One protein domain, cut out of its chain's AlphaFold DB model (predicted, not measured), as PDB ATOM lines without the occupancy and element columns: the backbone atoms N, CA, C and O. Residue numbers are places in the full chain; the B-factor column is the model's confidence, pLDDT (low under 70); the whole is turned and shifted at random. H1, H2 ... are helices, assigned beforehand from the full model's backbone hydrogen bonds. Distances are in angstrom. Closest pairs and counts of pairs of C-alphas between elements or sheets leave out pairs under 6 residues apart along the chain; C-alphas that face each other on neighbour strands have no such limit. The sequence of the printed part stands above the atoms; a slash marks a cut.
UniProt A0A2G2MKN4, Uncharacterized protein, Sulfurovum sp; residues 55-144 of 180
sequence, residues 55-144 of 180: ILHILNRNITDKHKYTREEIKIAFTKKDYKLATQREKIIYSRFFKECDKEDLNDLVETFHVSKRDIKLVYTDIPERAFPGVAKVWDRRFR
ATOM      1  N   ILE A  55      16.672   2.615  49.621       89.00
ATOM      2  CA  ILE A  55      17.076   3.953  49.166       89.00
ATOM      3  C   ILE A  55      17.858   3.897  47.848       89.00
ATOM      4  O   ILE A  55      17.538   4.630  46.917       89.00
ATOM      5  N   LEU A  56      18.852   3.009  47.730       89.12
ATOM      6  CA  LEU A  56      19.611   2.833  46.486       89.12
ATOM      7  C   LEU A  56      18.695   2.395  45.346       89.12
ATOM      8  O   LEU A  56      18.868   2.860  44.222       89.12
ATOM      9  N   HIS A  57      17.721   1.528  45.628       88.69
ATOM     10  CA  HIS A  57      16.742   1.101  44.633       88.69
ATOM     11  C   HIS A  57      15.848   2.259  44.170       88.69
ATOM     12  O   HIS A  57      15.694   2.450  42.965       88.69
ATOM     13  N   ILE A  58      15.306   3.053  45.099       90.31
ATOM     14  CA  ILE A  58      14.459   4.217  44.791       90.31
ATOM     15  C   ILE A  58      15.245   5.245  43.970       90.31
ATOM     16  O   ILE A  58      14.822   5.643  42.882       90.31
ATOM     17  N   LEU A  59      16.435   5.626  44.440       91.94
ATOM     18  CA  LEU A  59      17.256   6.644  43.786       91.94
ATOM     19  C   LEU A  59      17.715   6.212  42.388       91.94
ATOM     20  O   LEU A  59      17.741   7.038  41.478       91.94
ATOM     21  N   ASN A  60      18.003   4.923  42.192       92.38
ATOM     22  CA  ASN A  60      18.440   4.369  40.907       92.38
ATOM     23  C   ASN A  60      17.315   3.827  40.021       92.38
ATOM     24  O   ASN A  60      17.583   3.197  38.992       92.38
ATOM     25  N   ARG A  61      16.053   4.066  40.386       88.12
ATOM     26  CA  ARG A  61      14.914   3.610  39.592       88.12
ATOM     27  C   ARG A  61      14.893   4.314  38.236       88.12
ATOM     28  O   ARG A  61      14.950   5.543  38.168       88.12
ATOM     29  N   ASN A  62      14.763   3.535  37.164       86.31
ATOM     30  CA  ASN A  62      14.732   4.017  35.777       86.31
ATOM     31  C   ASN A  62      16.009   4.766  35.344       86.31
ATOM     32  O   ASN A  62      15.940   5.680  34.527       86.31
ATOM     33  N   ILE A  63      17.170   4.401  35.900       88.31
ATOM     34  CA  ILE A  63      18.476   4.938  35.499       88.31
ATOM     35  C   ILE A  63      19.305   3.820  34.863       88.31
ATOM     36  O   ILE A  63      19.427   2.728  35.423       88.31
ATOM     37  N   THR A  64      19.885   4.099  33.696       87.38
ATOM     38  CA  THR A  64      20.806   3.193  32.996       87.38
ATOM     39  C   THR A  64      22.015   2.876  33.874       87.38
ATOM     40  O   THR A  64      22.524   3.763  34.556       87.38
ATOM     41  N   ASP A  65      22.530   1.644  33.818       83.56
ATOM     42  CA  ASP A  65      23.632   1.175  34.676       83.56
ATOM     43  C   ASP A  65      24.853   2.110  34.704       83.56
ATOM     44  O   ASP A  65      25.437   2.310  35.762       83.56
ATOM     45  N   LYS A  66      25.181   2.757  33.577       85.50
ATOM     46  CA  LYS A  66      26.297   3.716  33.465       85.50
ATOM     47  C   LYS A  66      26.126   4.998  34.291       85.50
ATOM     48  O   LYS A  66      27.107   5.683  34.552       85.50
ATOM     49  N   HIS A  67      24.897   5.353  34.658       87.19
ATOM     50  CA  HIS A  67      24.572   6.619  35.324       87.19
ATOM     51  C   HIS A  67      24.008   6.440  36.732       87.19
ATOM     52  O   HIS A  67      23.658   7.440  37.369       87.19
ATOM     53  N   LYS A  68      23.914   5.194  37.211       91.69
ATOM     54  CA  LYS A  68      23.438   4.892  38.559       91.69
ATOM     55  C   LYS A  68      24.288   5.605  39.601       91.69
ATOM     56  O   LYS A  68      25.504   5.692  39.474       91.69
ATOM     57  N   TYR A  69      23.613   6.112  40.616       91.94
ATOM     58  CA  TYR A  69      24.214   6.676  41.801       91.94
ATOM     59  C   TYR A  69      24.919   5.591  42.601       91.94
ATOM     60  O   TYR A  69      24.299   4.577  42.957       91.94
ATOM     61  N   THR A  70      26.197   5.813  42.892       91.12
ATOM     62  CA  THR A  70      26.938   4.957  43.820       91.12
ATOM     63  C   THR A  70      26.584   5.292  45.267       91.12
ATOM     64  O   THR A  70      25.979   6.326  45.575       91.12
ATOM     65  N   ARG A  71      26.968   4.404  46.189       90.38
ATOM     66  CA  ARG A  71      26.773   4.622  47.626       90.38
ATOM     67  C   ARG A  71      27.522   5.874  48.091       90.38
ATOM     68  O   ARG A  71      27.000   6.650  48.887       90.38
ATOM     69  N   GLU A  72      28.719   6.081  47.558       91.06
ATOM     70  CA  GLU A  72      29.599   7.207  47.856       91.06
ATOM     71  C   GLU A  72      28.998   8.516  47.350       91.06
ATOM     72  O   GLU A  72      28.957   9.485  48.103       91.06
ATOM     73  N   GLU A  73      28.461   8.544  46.125       92.50
ATOM     74  CA  GLU A  73      27.793   9.733  45.579       92.50
ATOM     75  C   GLU A  73      26.611  10.168  46.454       92.50
ATOM     76  O   GLU A  73      26.461  11.350  46.765       92.50
ATOM     77  N   ILE A  74      25.793   9.213  46.905       93.19
ATOM     78  CA  ILE A  74      24.649   9.491  47.785       93.19
ATOM     79  C   ILE A  74      25.121   9.979  49.153       93.19
ATOM     80  O   ILE A  74      24.578  10.952  49.677       93.19
ATOM     81  N   LYS A  75      26.156   9.348  49.721       94.00
ATOM     82  CA  LYS A  75      26.750   9.788  50.986       94.00
ATOM     83  C   LYS A  75      27.254  11.226  50.887       94.00
ATOM     84  O   LYS A  75      26.950  12.036  51.759       94.00
ATOM     85  N   ILE A  76      28.004  11.541  49.831       94.12
ATOM     86  CA  ILE A  76      28.564  12.876  49.594       94.12
ATOM     87  C   ILE A  76      27.441  13.902  49.477       94.12
ATOM     88  O   ILE A  76      27.511  14.932  50.147       94.12
ATOM     89  N   ALA A  77      26.387  13.594  48.712       94.62
ATOM     90  CA  ALA A  77      25.221  14.462  48.594       94.62
ATOM     91  C   ALA A  77      24.648  14.785  49.986       94.62
ATOM     92  O   ALA A  77      24.625  15.936  50.404       94.62
ATOM     93  N   PHE A  78      24.291  13.775  50.781       93.50
ATOM     94  CA  PHE A  78      23.666  14.001  52.091       93.50
ATOM     95  C   PHE A  78      24.618  14.440  53.217       93.50
ATOM     96  O   PHE A  78      24.162  14.692  54.331       93.50
ATOM     97  N   THR A  79      25.919  14.566  52.942       92.31
ATOM     98  CA  THR A  79      26.889  15.194  53.860       92.31
ATOM     99  C   THR A  79      26.968  16.711  53.646       92.31
ATOM    100  O   THR A  79      27.419  17.449  54.525       92.31
ATOM    101  N   LYS A  80      26.523  17.215  52.488       89.62
ATOM    102  CA  LYS A  80      26.473  18.655  52.219       89.62
ATOM    103  C   LYS A  80      25.340  19.308  53.009       89.62
ATOM    104  O   LYS A  80      24.284  18.721  53.218       89.62
ATOM    105  N   LYS A  81      25.571  20.553  53.430       88.00
ATOM    106  CA  LYS A  81      24.619  21.337  54.237       88.00
ATOM    107  C   LYS A  81      23.824  22.352  53.423       88.00
ATOM    108  O   LYS A  81      22.772  22.782  53.874       88.00
ATOM    109  N   ASP A  82      24.334  22.732  52.253       90.31
ATOM    110  CA  ASP A  82      23.779  23.805  51.432       90.31
ATOM    111  C   ASP A  82      23.314  23.263  50.075       90.31
ATOM    112  O   ASP A  82      24.106  22.754  49.274       90.31
ATOM    113  N   TYR A  83      22.011  23.385  49.818       92.62
ATOM    114  CA  TYR A  83      21.387  22.999  48.554       92.62
ATOM    115  C   TYR A  83      21.830  23.885  47.378       92.62
ATOM    116  O   TYR A  83      21.918  23.419  46.237       92.62
ATOM    117  N   LYS A  84      22.128  25.165  47.622       91.00
ATOM    118  CA  LYS A  84      22.487  26.126  46.568       91.00
ATOM    119  C   LYS A  84      23.822  25.769  45.926       91.00
ATOM    120  O   LYS A  84      23.950  25.875  44.706       91.00
ATOM    121  N   LEU A  85      24.757  25.266  46.731       92.25
ATOM    122  CA  LEU A  85      26.073  24.785  46.301       92.25
ATOM    123  C   LEU A  85      26.050  23.352  45.741       92.25
ATOM    124  O   LEU A  85      27.084  22.830  45.323       92.25
ATOM    125  N   ALA A  86      24.890  22.691  45.734       93.56
ATOM    126  CA  ALA A  86      24.771  21.341  45.212       93.56
ATOM    127  C   ALA A  86      24.843  21.317  43.680       93.56
ATOM    128  O   ALA A  86      24.253  22.148  42.977       93.56
ATOM    129  N   THR A  87      25.530  20.307  43.157       95.50
ATOM    130  CA  THR A  87      25.576  20.021  41.721       95.50
ATOM    131  C   THR A  87      24.201  19.594  41.214       95.50
ATOM    132  O   THR A  87      23.356  19.119  41.974       95.50
ATOM    133  N   GLN A  88      23.975  19.682  39.902       93.94
ATOM    134  CA  GLN A  88      22.715  19.220  39.309       93.94
ATOM    135  C   GLN A  88      22.433  17.741  39.621       93.94
ATOM    136  O   GLN A  88      21.293  17.364  39.876       93.94
ATOM    137  N   ARG A  89      23.481  16.908  39.657       93.81
ATOM    138  CA  ARG A  89      23.378  15.479  39.971       93.81
ATOM    139  C   ARG A  89      22.896  15.247  41.407       93.81
ATOM    140  O   ARG A  89      22.007  14.427  41.615       93.81
ATOM    141  N   GLU A  90      23.401  16.018  42.366       95.12
ATOM    142  CA  GLU A  90      22.973  15.976  43.773       95.12
ATOM    143  C   GLU A  90      21.561  16.528  43.968       95.12
ATOM    144  O   GLU A  90      20.761  15.938  44.689       95.12
ATOM    145  N   LYS A  91      21.207  17.609  43.262       95.25
ATOM    146  CA  LYS A  91      19.842  18.158  43.279       95.25
ATOM    147  C   LYS A  91      18.809  17.120  42.844       95.25
ATOM    148  O   LYS A  91      17.746  17.024  43.454       95.25
ATOM    149  N   ILE A  92      19.135  16.288  41.852       94.31
ATOM    150  CA  ILE A  92      18.271  15.173  41.434       94.31
ATOM    151  C   ILE A  92      18.162  14.107  42.536       94.31
ATOM    152  O   ILE A  92      17.060  13.605  42.766       94.31
ATOM    153  N   ILE A  93      19.257  13.785  43.240       95.38
ATOM    154  CA  ILE A  93      19.234  12.857  44.386       95.38
ATOM    155  C   ILE A  93      18.267  13.368  45.460       95.38
ATOM    156  O   ILE A  93      17.380  12.622  45.876       95.38
ATOM    157  N   TYR A  94      18.378  14.638  45.861       96.12
ATOM    158  CA  TYR A  94      17.470  15.229  46.849       96.12
ATOM    159  C   TYR A  94      16.021  15.223  46.362       96.12
ATOM    160  O   TYR A  94      15.129  14.802  47.095       96.12
ATOM    161  N   SER A  95      15.787  15.639  45.114       94.69
ATOM    162  CA  SER A  95      14.450  15.689  44.516       94.69
ATOM    163  C   SER A  95      13.763  14.325  44.561       94.69
ATOM    164  O   SER A  95      12.624  14.220  45.017       94.69
ATOM    165  N   ARG A  96      14.465  13.263  44.144       94.88
ATOM    166  CA  ARG A  96      13.953  11.887  44.192       94.88
ATOM    167  C   ARG A  96      13.700  11.435  45.620       94.88
ATOM    168  O   ARG A  96      12.618  10.938  45.910       94.88
ATOM    169  N   PHE A  97      14.660  11.658  46.515       95.69
ATOM    170  CA  PHE A  97      14.523  11.269  47.914       95.69
ATOM    171  C   PHE A  97      13.284  11.902  48.558       95.69
ATOM    172  O   PHE A  97      12.419  11.195  49.059       95.69
ATOM    173  N   PHE A  98      13.128  13.224  48.492       95.75
ATOM    174  CA  PHE A  98      12.016  13.896  49.171       95.75
ATOM    175  C   PHE A  98      10.649  13.673  48.505       95.75
ATOM    176  O   PHE A  98       9.623  13.812  49.173       95.75
ATOM    177  N   LYS A  99      10.605  13.309  47.217       94.62
ATOM    178  CA  LYS A  99       9.353  12.961  46.526       94.62
ATOM    179  C   LYS A  99       8.905  11.522  46.764       94.62
ATOM    180  O   LYS A  99       7.704  11.271  46.766       94.62
ATOM    181  N   GLU A 100       9.846  10.591  46.890       94.12
ATOM    182  CA  GLU A 100       9.556   9.157  46.781       94.12
ATOM    183  C   GLU A 100       9.834   8.362  48.060       94.12
ATOM    184  O   GLU A 100       9.261   7.287  48.224       94.12
ATOM    185  N   CYS A 101      10.688   8.867  48.953       93.81
ATOM    186  CA  CYS A 101      11.019   8.205  50.212       93.81
ATOM    187  C   CYS A 101      10.088   8.636  51.352       93.81
ATOM    188  O   CYS A 101       9.429   9.679  51.302       93.81
ATOM    189  N   ASP A 102      10.080   7.839  52.420       92.06
ATOM    190  CA  ASP A 102       9.314   8.101  53.635       92.06
ATOM    191  C   ASP A 102      10.195   8.292  54.892       92.06
ATOM    192  O   ASP A 102      11.414   8.473  54.844       92.06
ATOM    193  N   LYS A 103       9.550   8.326  56.063       91.25
ATOM    194  CA  LYS A 103      10.219   8.540  57.355       91.25
ATOM    195  C   LYS A 103      11.140   7.385  57.769       91.25
ATOM    196  O   LYS A 103      12.064   7.656  58.537       91.25
ATOM    197  N   GLU A 104      10.844   6.158  57.338       90.56
ATOM    198  CA  GLU A 104      11.643   4.965  57.630       90.56
ATOM    199  C   GLU A 104      12.882   5.001  56.739       90.56
ATOM    200  O   GLU A 104      13.997   4.934  57.245       90.56
ATOM    201  N   ASP A 105      12.698   5.324  55.452       92.25
ATOM    202  CA  ASP A 105      13.797   5.540  54.505       92.25
ATOM    203  C   ASP A 105      14.783   6.629  54.987       92.25
ATOM    204  O   ASP A 105      15.984   6.550  54.737       92.25
ATOM    205  N   LEU A 106      14.320   7.658  55.710       94.00
ATOM    206  CA  LEU A 106      15.221   8.634  56.341       94.00
ATOM    207  C   LEU A 106      16.073   8.024  57.461       94.00
ATOM    208  O   LEU A 106      17.236   8.399  57.600       94.00
ATOM    209  N   ASN A 107      15.495   7.156  58.292       91.88
ATOM    210  CA  ASN A 107      16.246   6.496  59.361       91.88
ATOM    211  C   ASN A 107      17.299   5.575  58.751       91.88
ATOM    212  O   ASN A 107      18.474   5.691  59.096       91.88
ATOM    213  N   ASP A 108      16.886   4.782  57.765       90.50
ATOM    214  CA  ASP A 108      17.758   3.898  57.003       90.50
ATOM    215  C   ASP A 108      18.897   4.680  56.343       90.50
ATOM    216  O   ASP A 108      20.037   4.222  56.341       90.50
ATOM    217  N   LEU A 109      18.630   5.880  55.812       92.12
ATOM    218  CA  LEU A 109      19.651   6.739  55.209       92.12
ATOM    219  C   LEU A 109      20.692   7.170  56.250       92.12
ATOM    220  O   LEU A 109      21.896   7.077  56.008       92.12
ATOM    221  N   VAL A 110      20.231   7.636  57.411       93.00
ATOM    222  CA  VAL A 110      21.097   8.093  58.507       93.00
ATOM    223  C   VAL A 110      21.968   6.951  59.023       93.00
ATOM    224  O   VAL A 110      23.170   7.140  59.198       93.00
ATOM    225  N   GLU A 111      21.388   5.770  59.214       89.94
ATOM    226  CA  GLU A 111      22.097   4.592  59.713       89.94
ATOM    227  C   GLU A 111      23.066   4.022  58.670       89.94
ATOM    228  O   GLU A 111      24.247   3.841  58.948       89.94
ATOM    229  N   THR A 112      22.598   3.821  57.436       87.25
ATOM    230  CA  THR A 112      23.369   3.167  56.364       87.25
ATOM    231  C   THR A 112      24.543   4.016  55.879       87.25
ATOM    232  O   THR A 112      25.592   3.483  55.500       87.25
ATOM    233  N   PHE A 113      24.367   5.336  55.813       88.69
ATOM    234  CA  PHE A 113      25.362   6.246  55.242       88.69
ATOM    235  C   PHE A 113      26.106   7.064  56.305       88.69
ATOM    236  O   PHE A 113      27.041   7.787  55.955       88.69
ATOM    237  N   HIS A 114      25.737   6.921  57.584       91.12
ATOM    238  CA  HIS A 114      26.276   7.688  58.713       91.12
ATOM    239  C   HIS A 114      26.214   9.205  58.481       91.12
ATOM    240  O   HIS A 114      27.162   9.938  58.761       91.12
ATOM    241  N   VAL A 115      25.093   9.671  57.927       93.06
ATOM    242  CA  VAL A 115      24.855  11.088  57.621       93.06
ATOM    243  C   VAL A 115      24.003  11.748  58.699       93.06
ATOM    244  O   VAL A 115      23.153  11.127  59.334       93.06
ATOM    245  N   SER A 116      24.212  13.042  58.913       94.25
ATOM    246  CA  SER A 116      23.509  13.793  59.949       94.25
ATOM    247  C   SER A 116      22.085  14.143  59.521       94.25
ATOM    248  O   SER A 116      21.862  14.868  58.551       94.25
ATOM    249  N   LYS A 117      21.094  13.745  60.327       94.31
ATOM    250  CA  LYS A 117      19.697  14.180  60.150       94.31
ATOM    251  C   LYS A 117      19.545  15.707  60.162       94.31
ATOM    252  O   LYS A 117      18.625  16.237  59.540       94.31
ATOM    253  N   ARG A 118      20.423  16.418  60.881       93.19
ATOM    254  CA  ARG A 118      20.437  17.888  60.910       93.19
ATOM    255  C   ARG A 118      20.888  18.458  59.566       93.19
ATOM    256  O   ARG A 118      20.277  19.417  59.113       93.19
ATOM    257  N   ASP A 119      21.879  17.853  58.921       93.94
ATOM    258  CA  ASP A 119      22.384  18.329  57.628       93.94
ATOM    259  C   ASP A 119      21.348  18.082  56.526       93.94
ATOM    260  O   ASP A 119      21.018  18.990  55.768       93.94
ATOM    261  N   ILE A 120      20.696  16.913  56.546       94.94
ATOM    262  CA  ILE A 120      19.568  16.608  55.653       94.94
ATOM    263  C   ILE A 120      18.429  17.624  55.831       94.94
ATOM    264  O   ILE A 120      17.823  18.056  54.850       94.94
ATOM    265  N   LYS A 121      18.140  18.035  57.075       95.25
ATOM    266  CA  LYS A 121      17.138  19.072  57.361       95.25
ATOM    267  C   LYS A 121      17.513  20.422  56.740       95.25
ATOM    268  O   LYS A 121      16.618  21.094  56.238       95.25
ATOM    269  N   LEU A 122      18.786  20.821  56.798       93.69
ATOM    270  CA  LEU A 122      19.258  22.083  56.214       93.69
ATOM    271  C   LEU A 122      19.116  22.077  54.690       93.69
ATOM    272  O   LEU A 122      18.588  23.022  54.117       93.69
ATOM    273  N   VAL A 123      19.479  20.968  54.044       94.81
ATOM    274  CA  VAL A 123      19.244  20.810  52.605       94.81
ATOM    275  C   VAL A 123      17.748  20.900  52.303       94.81
ATOM    276  O   VAL A 123      17.348  21.668  51.432       94.81
ATOM    277  N   TYR A 124      16.914  20.173  53.056       95.19
ATOM    278  CA  TYR A 124      15.460  20.158  52.878       95.19
ATOM    279  C   TYR A 124      14.815  21.548  52.965       95.19
ATOM    280  O   TYR A 124      13.872  21.827  52.229       95.19
ATOM    281  N   THR A 125      15.291  22.432  53.847       92.50
ATOM    282  CA  THR A 125      14.689  23.768  53.987       92.50
ATOM    283  C   THR A 125      14.812  24.623  52.728       92.50
ATOM    284  O   THR A 125      13.944  25.466  52.507       92.50
ATOM    285  N   ASP A 126      15.823  24.355  51.900       91.19
ATOM    286  CA  ASP A 126      16.152  25.134  50.704       91.19
ATOM    287  C   ASP A 126      15.728  24.460  49.384       91.19
ATOM    288  O   ASP A 126      15.892  25.054  48.315       91.19
ATOM    289  N   ILE A 127      15.181  23.234  49.416       92.88
ATOM    290  CA  ILE A 127      14.765  22.546  48.183       92.88
ATOM    291  C   ILE A 127      13.464  23.139  47.614       92.88
ATOM    292  O   ILE A 127      12.522  23.417  48.365       92.88
ATOM    293  N   PRO A 128      13.330  23.242  46.281       93.12
ATOM    294  CA  PRO A 128      12.095  23.707  45.654       93.12
ATOM    295  C   PRO A 128      10.928  22.734  45.873       93.12
ATOM    296  O   PRO A 128       9.774  23.153  45.940       93.12
ATOM    297  N   GLU A 129      11.202  21.436  46.040       92.94
ATOM    298  CA  GLU A 129      10.182  20.411  46.275       92.94
ATOM    299  C   GLU A 129       9.369  20.620  47.551       92.94
ATOM    300  O   GLU A 129       8.249  20.115  47.648       92.94
ATOM    301  N   ARG A 130       9.892  21.378  48.518       92.88
ATOM    302  CA  ARG A 130       9.168  21.733  49.739       92.88
ATOM    303  C   ARG A 130       7.898  22.538  49.441       92.88
ATOM    304  O   ARG A 130       6.964  22.487  50.230       92.88
ATOM    305  N   ALA A 131       7.811  23.209  48.291       90.69
ATOM    306  CA  ALA A 131       6.588  23.881  47.855       90.69
ATOM    307  C   ALA A 131       5.436  22.904  47.531       90.69
ATOM    308  O   ALA A 131       4.274  23.311  47.507       90.69
ATOM    309  N   PHE A 132       5.717  21.617  47.291       91.25
ATOM    310  CA  PHE A 132       4.677  20.630  47.006       91.25
ATOM    311  C   PHE A 132       3.961  20.198  48.298       91.25
ATOM    312  O   PHE A 132       4.615  19.659  49.195       91.25
ATOM    313  N   PRO A 133       2.618  20.313  48.392       88.31
ATOM    314  CA  PRO A 133       1.883  20.018  49.628       88.31
ATOM    315  C   PRO A 133       2.103  18.602  50.176       88.31
ATOM    316  O   PRO A 133       2.158  18.408  51.388       88.31
ATOM    317  N   GLY A 134       2.248  17.606  49.292       89.62
ATOM    318  CA  GLY A 134       2.525  16.223  49.689       89.62
ATOM    319  C   GLY A 134       3.893  16.065  50.355       89.62
ATOM    320  O   GLY A 134       3.998  15.421  51.397       89.62
ATOM    321  N   VAL A 135       4.915  16.719  49.797       92.81
ATOM    322  CA  VAL A 135       6.286  16.714  50.323       92.81
ATOM    323  C   VAL A 135       6.337  17.490  51.641       92.81
ATOM    324  O   VAL A 135       6.784  16.947  52.650       92.81
ATOM    325  N   ALA A 136       5.816  18.722  51.667       92.56
ATOM    326  CA  ALA A 136       5.731  19.562  52.866       92.56
ATOM    327  C   ALA A 136       5.080  18.821  54.043       92.56
ATOM    328  O   ALA A 136       5.673  18.665  55.109       92.56
ATOM    329  N   LYS A 137       3.891  18.244  53.826       90.50
ATOM    330  CA  LYS A 137       3.125  17.545  54.869       90.50
ATOM    331  C   LYS A 137       3.910  16.411  55.538       90.50
ATOM    332  O   LYS A 137       3.762  16.200  56.745       90.50
ATOM    333  N   VAL A 138       4.700  15.666  54.765       92.19
ATOM    334  CA  VAL A 138       5.514  14.553  55.272       92.19
ATOM    335  C   VAL A 138       6.746  15.087  55.999       92.19
ATOM    336  O   VAL A 138       6.997  14.734  57.157       92.19
ATOM    337  N   TRP A 139       7.502  15.957  55.338       95.38
ATOM    338  CA  TRP A 139       8.852  16.303  55.761       95.38
ATOM    339  C   TRP A 139       8.910  17.483  56.733       95.38
ATOM    340  O   TRP A 139       9.686  17.411  57.685       95.38
ATOM    341  N   ASP A 140       8.044  18.494  56.620       94.06
ATOM    342  CA  ASP A 140       7.961  19.572  57.619       94.06
ATOM    343  C   ASP A 140       7.582  19.007  58.990       94.06
ATOM    344  O   ASP A 140       8.206  19.329  60.007       94.06
ATOM    345  N   ARG A 141       6.634  18.058  59.016       91.50
ATOM    346  CA  ARG A 141       6.292  17.303  60.228       91.50
ATOM    347  C   ARG A 141       7.495  16.514  60.742       91.50
ATOM    348  O   ARG A 141       7.789  16.548  61.938       91.50
ATOM    349  N   ARG A 142       8.205  15.804  59.857       93.44
ATOM    350  CA  ARG A 142       9.358  14.969  60.229       93.44
ATOM    351  C   ARG A 142      10.519  15.787  60.795       93.44
ATOM    352  O   ARG A 142      11.178  15.335  61.737       93.44
ATOM    353  N   PHE A 143      10.757  16.970  60.244       94.44
ATOM    354  CA  PHE A 143      11.832  17.875  60.643       94.44
ATOM    355  C   PHE A 143      11.411  18.920  61.678       94.44
ATOM    356  O   PHE A 143      12.260  19.703  62.117       94.44
ATOM    357  N   ARG A 144      10.142  18.904  62.112       91.81
ATOM    358  CA  ARG A 144       9.559  19.870  63.056       91.81
ATOM    359  C   ARG A 144       9.817  21.309  62.597       91.81
ATOM    360  O   ARG A 144      10.395  22.111  63.331       91.81
TER     361      ARG A 144
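This is residues 55 to 144 of the 180 residues of an uncharacterized protein of Sulfurovum sp (UniProt A0A2G2MKN4). A compact cluster of seven short helices: H3 runs nearest the middle, H1 and H2 pack on it, H6 and H7 gather near its last residues, and H4 and H5 lie across the interior from it. The loop at residues 62 to 67 sticks out at one end of the longest axis, with H7 toward the other. The printed part has 90 residues, with H1 to H7 following in order, no named strand, and the class all helix. The radius of gyration of the C-alphas is 12.2 A and the spans are 37 by 27 by 24 A.

Begin at the hub, H3, residues 88 to 100. Its residues 90 to 94 touch H2, residues 71 to 79, about perpendicular at 86 degrees; the closest C-alphas, Ala 77 and Glu 90, are 5.5 A apart. H1, residues 55 to 59, touches H3, with C-alphas 59 and 96 closest at 6.2 A. H7, residues 133 to 143, only just touches H3 with 3 pairs of C-alphas within 8 A, closest Lys 99 and Val 135 at 6.2 A. H6, residues 128 to 131, only just touches H3 with 3 pairs, closest Ser 95 and Glu 129 at 6.6 A. H4, residues 103 to 113, only just touches H1 with 3 pairs, closest Ile 55 and Asp 105 at 6.5 A. H5, residues 117 to 126, and H2 touch only at their ends, closest Phe 78 and Ile 120 at 6.0 A. Every O i to N i+4 pair is within hydrogen-bond range in H1, H2, H3 and H4, against 5 of 6 in H5 and 6 of 7 in H7; H6 is too short for such a pair.

Find C-alpha 88 at (22.715, 19.220, 39.309); from there H3 runs 18.2 A to C-alpha 100. H4 measures 15.5 A, H7 15.0 A and H5 14.9 A. H1 begins at C-alpha 55 (17.076, 3.953, 49.166), and H7 ends at C-alpha 143 (11.832, 17.875, 60.643).

Look for the two farthest C-alphas at Lys 66 and Arg 144, 37.6 A apart. The link from H1 to H2 is long, with 11 residues. The printed part has no cut, and no printed residue is under 70 in pLDDT.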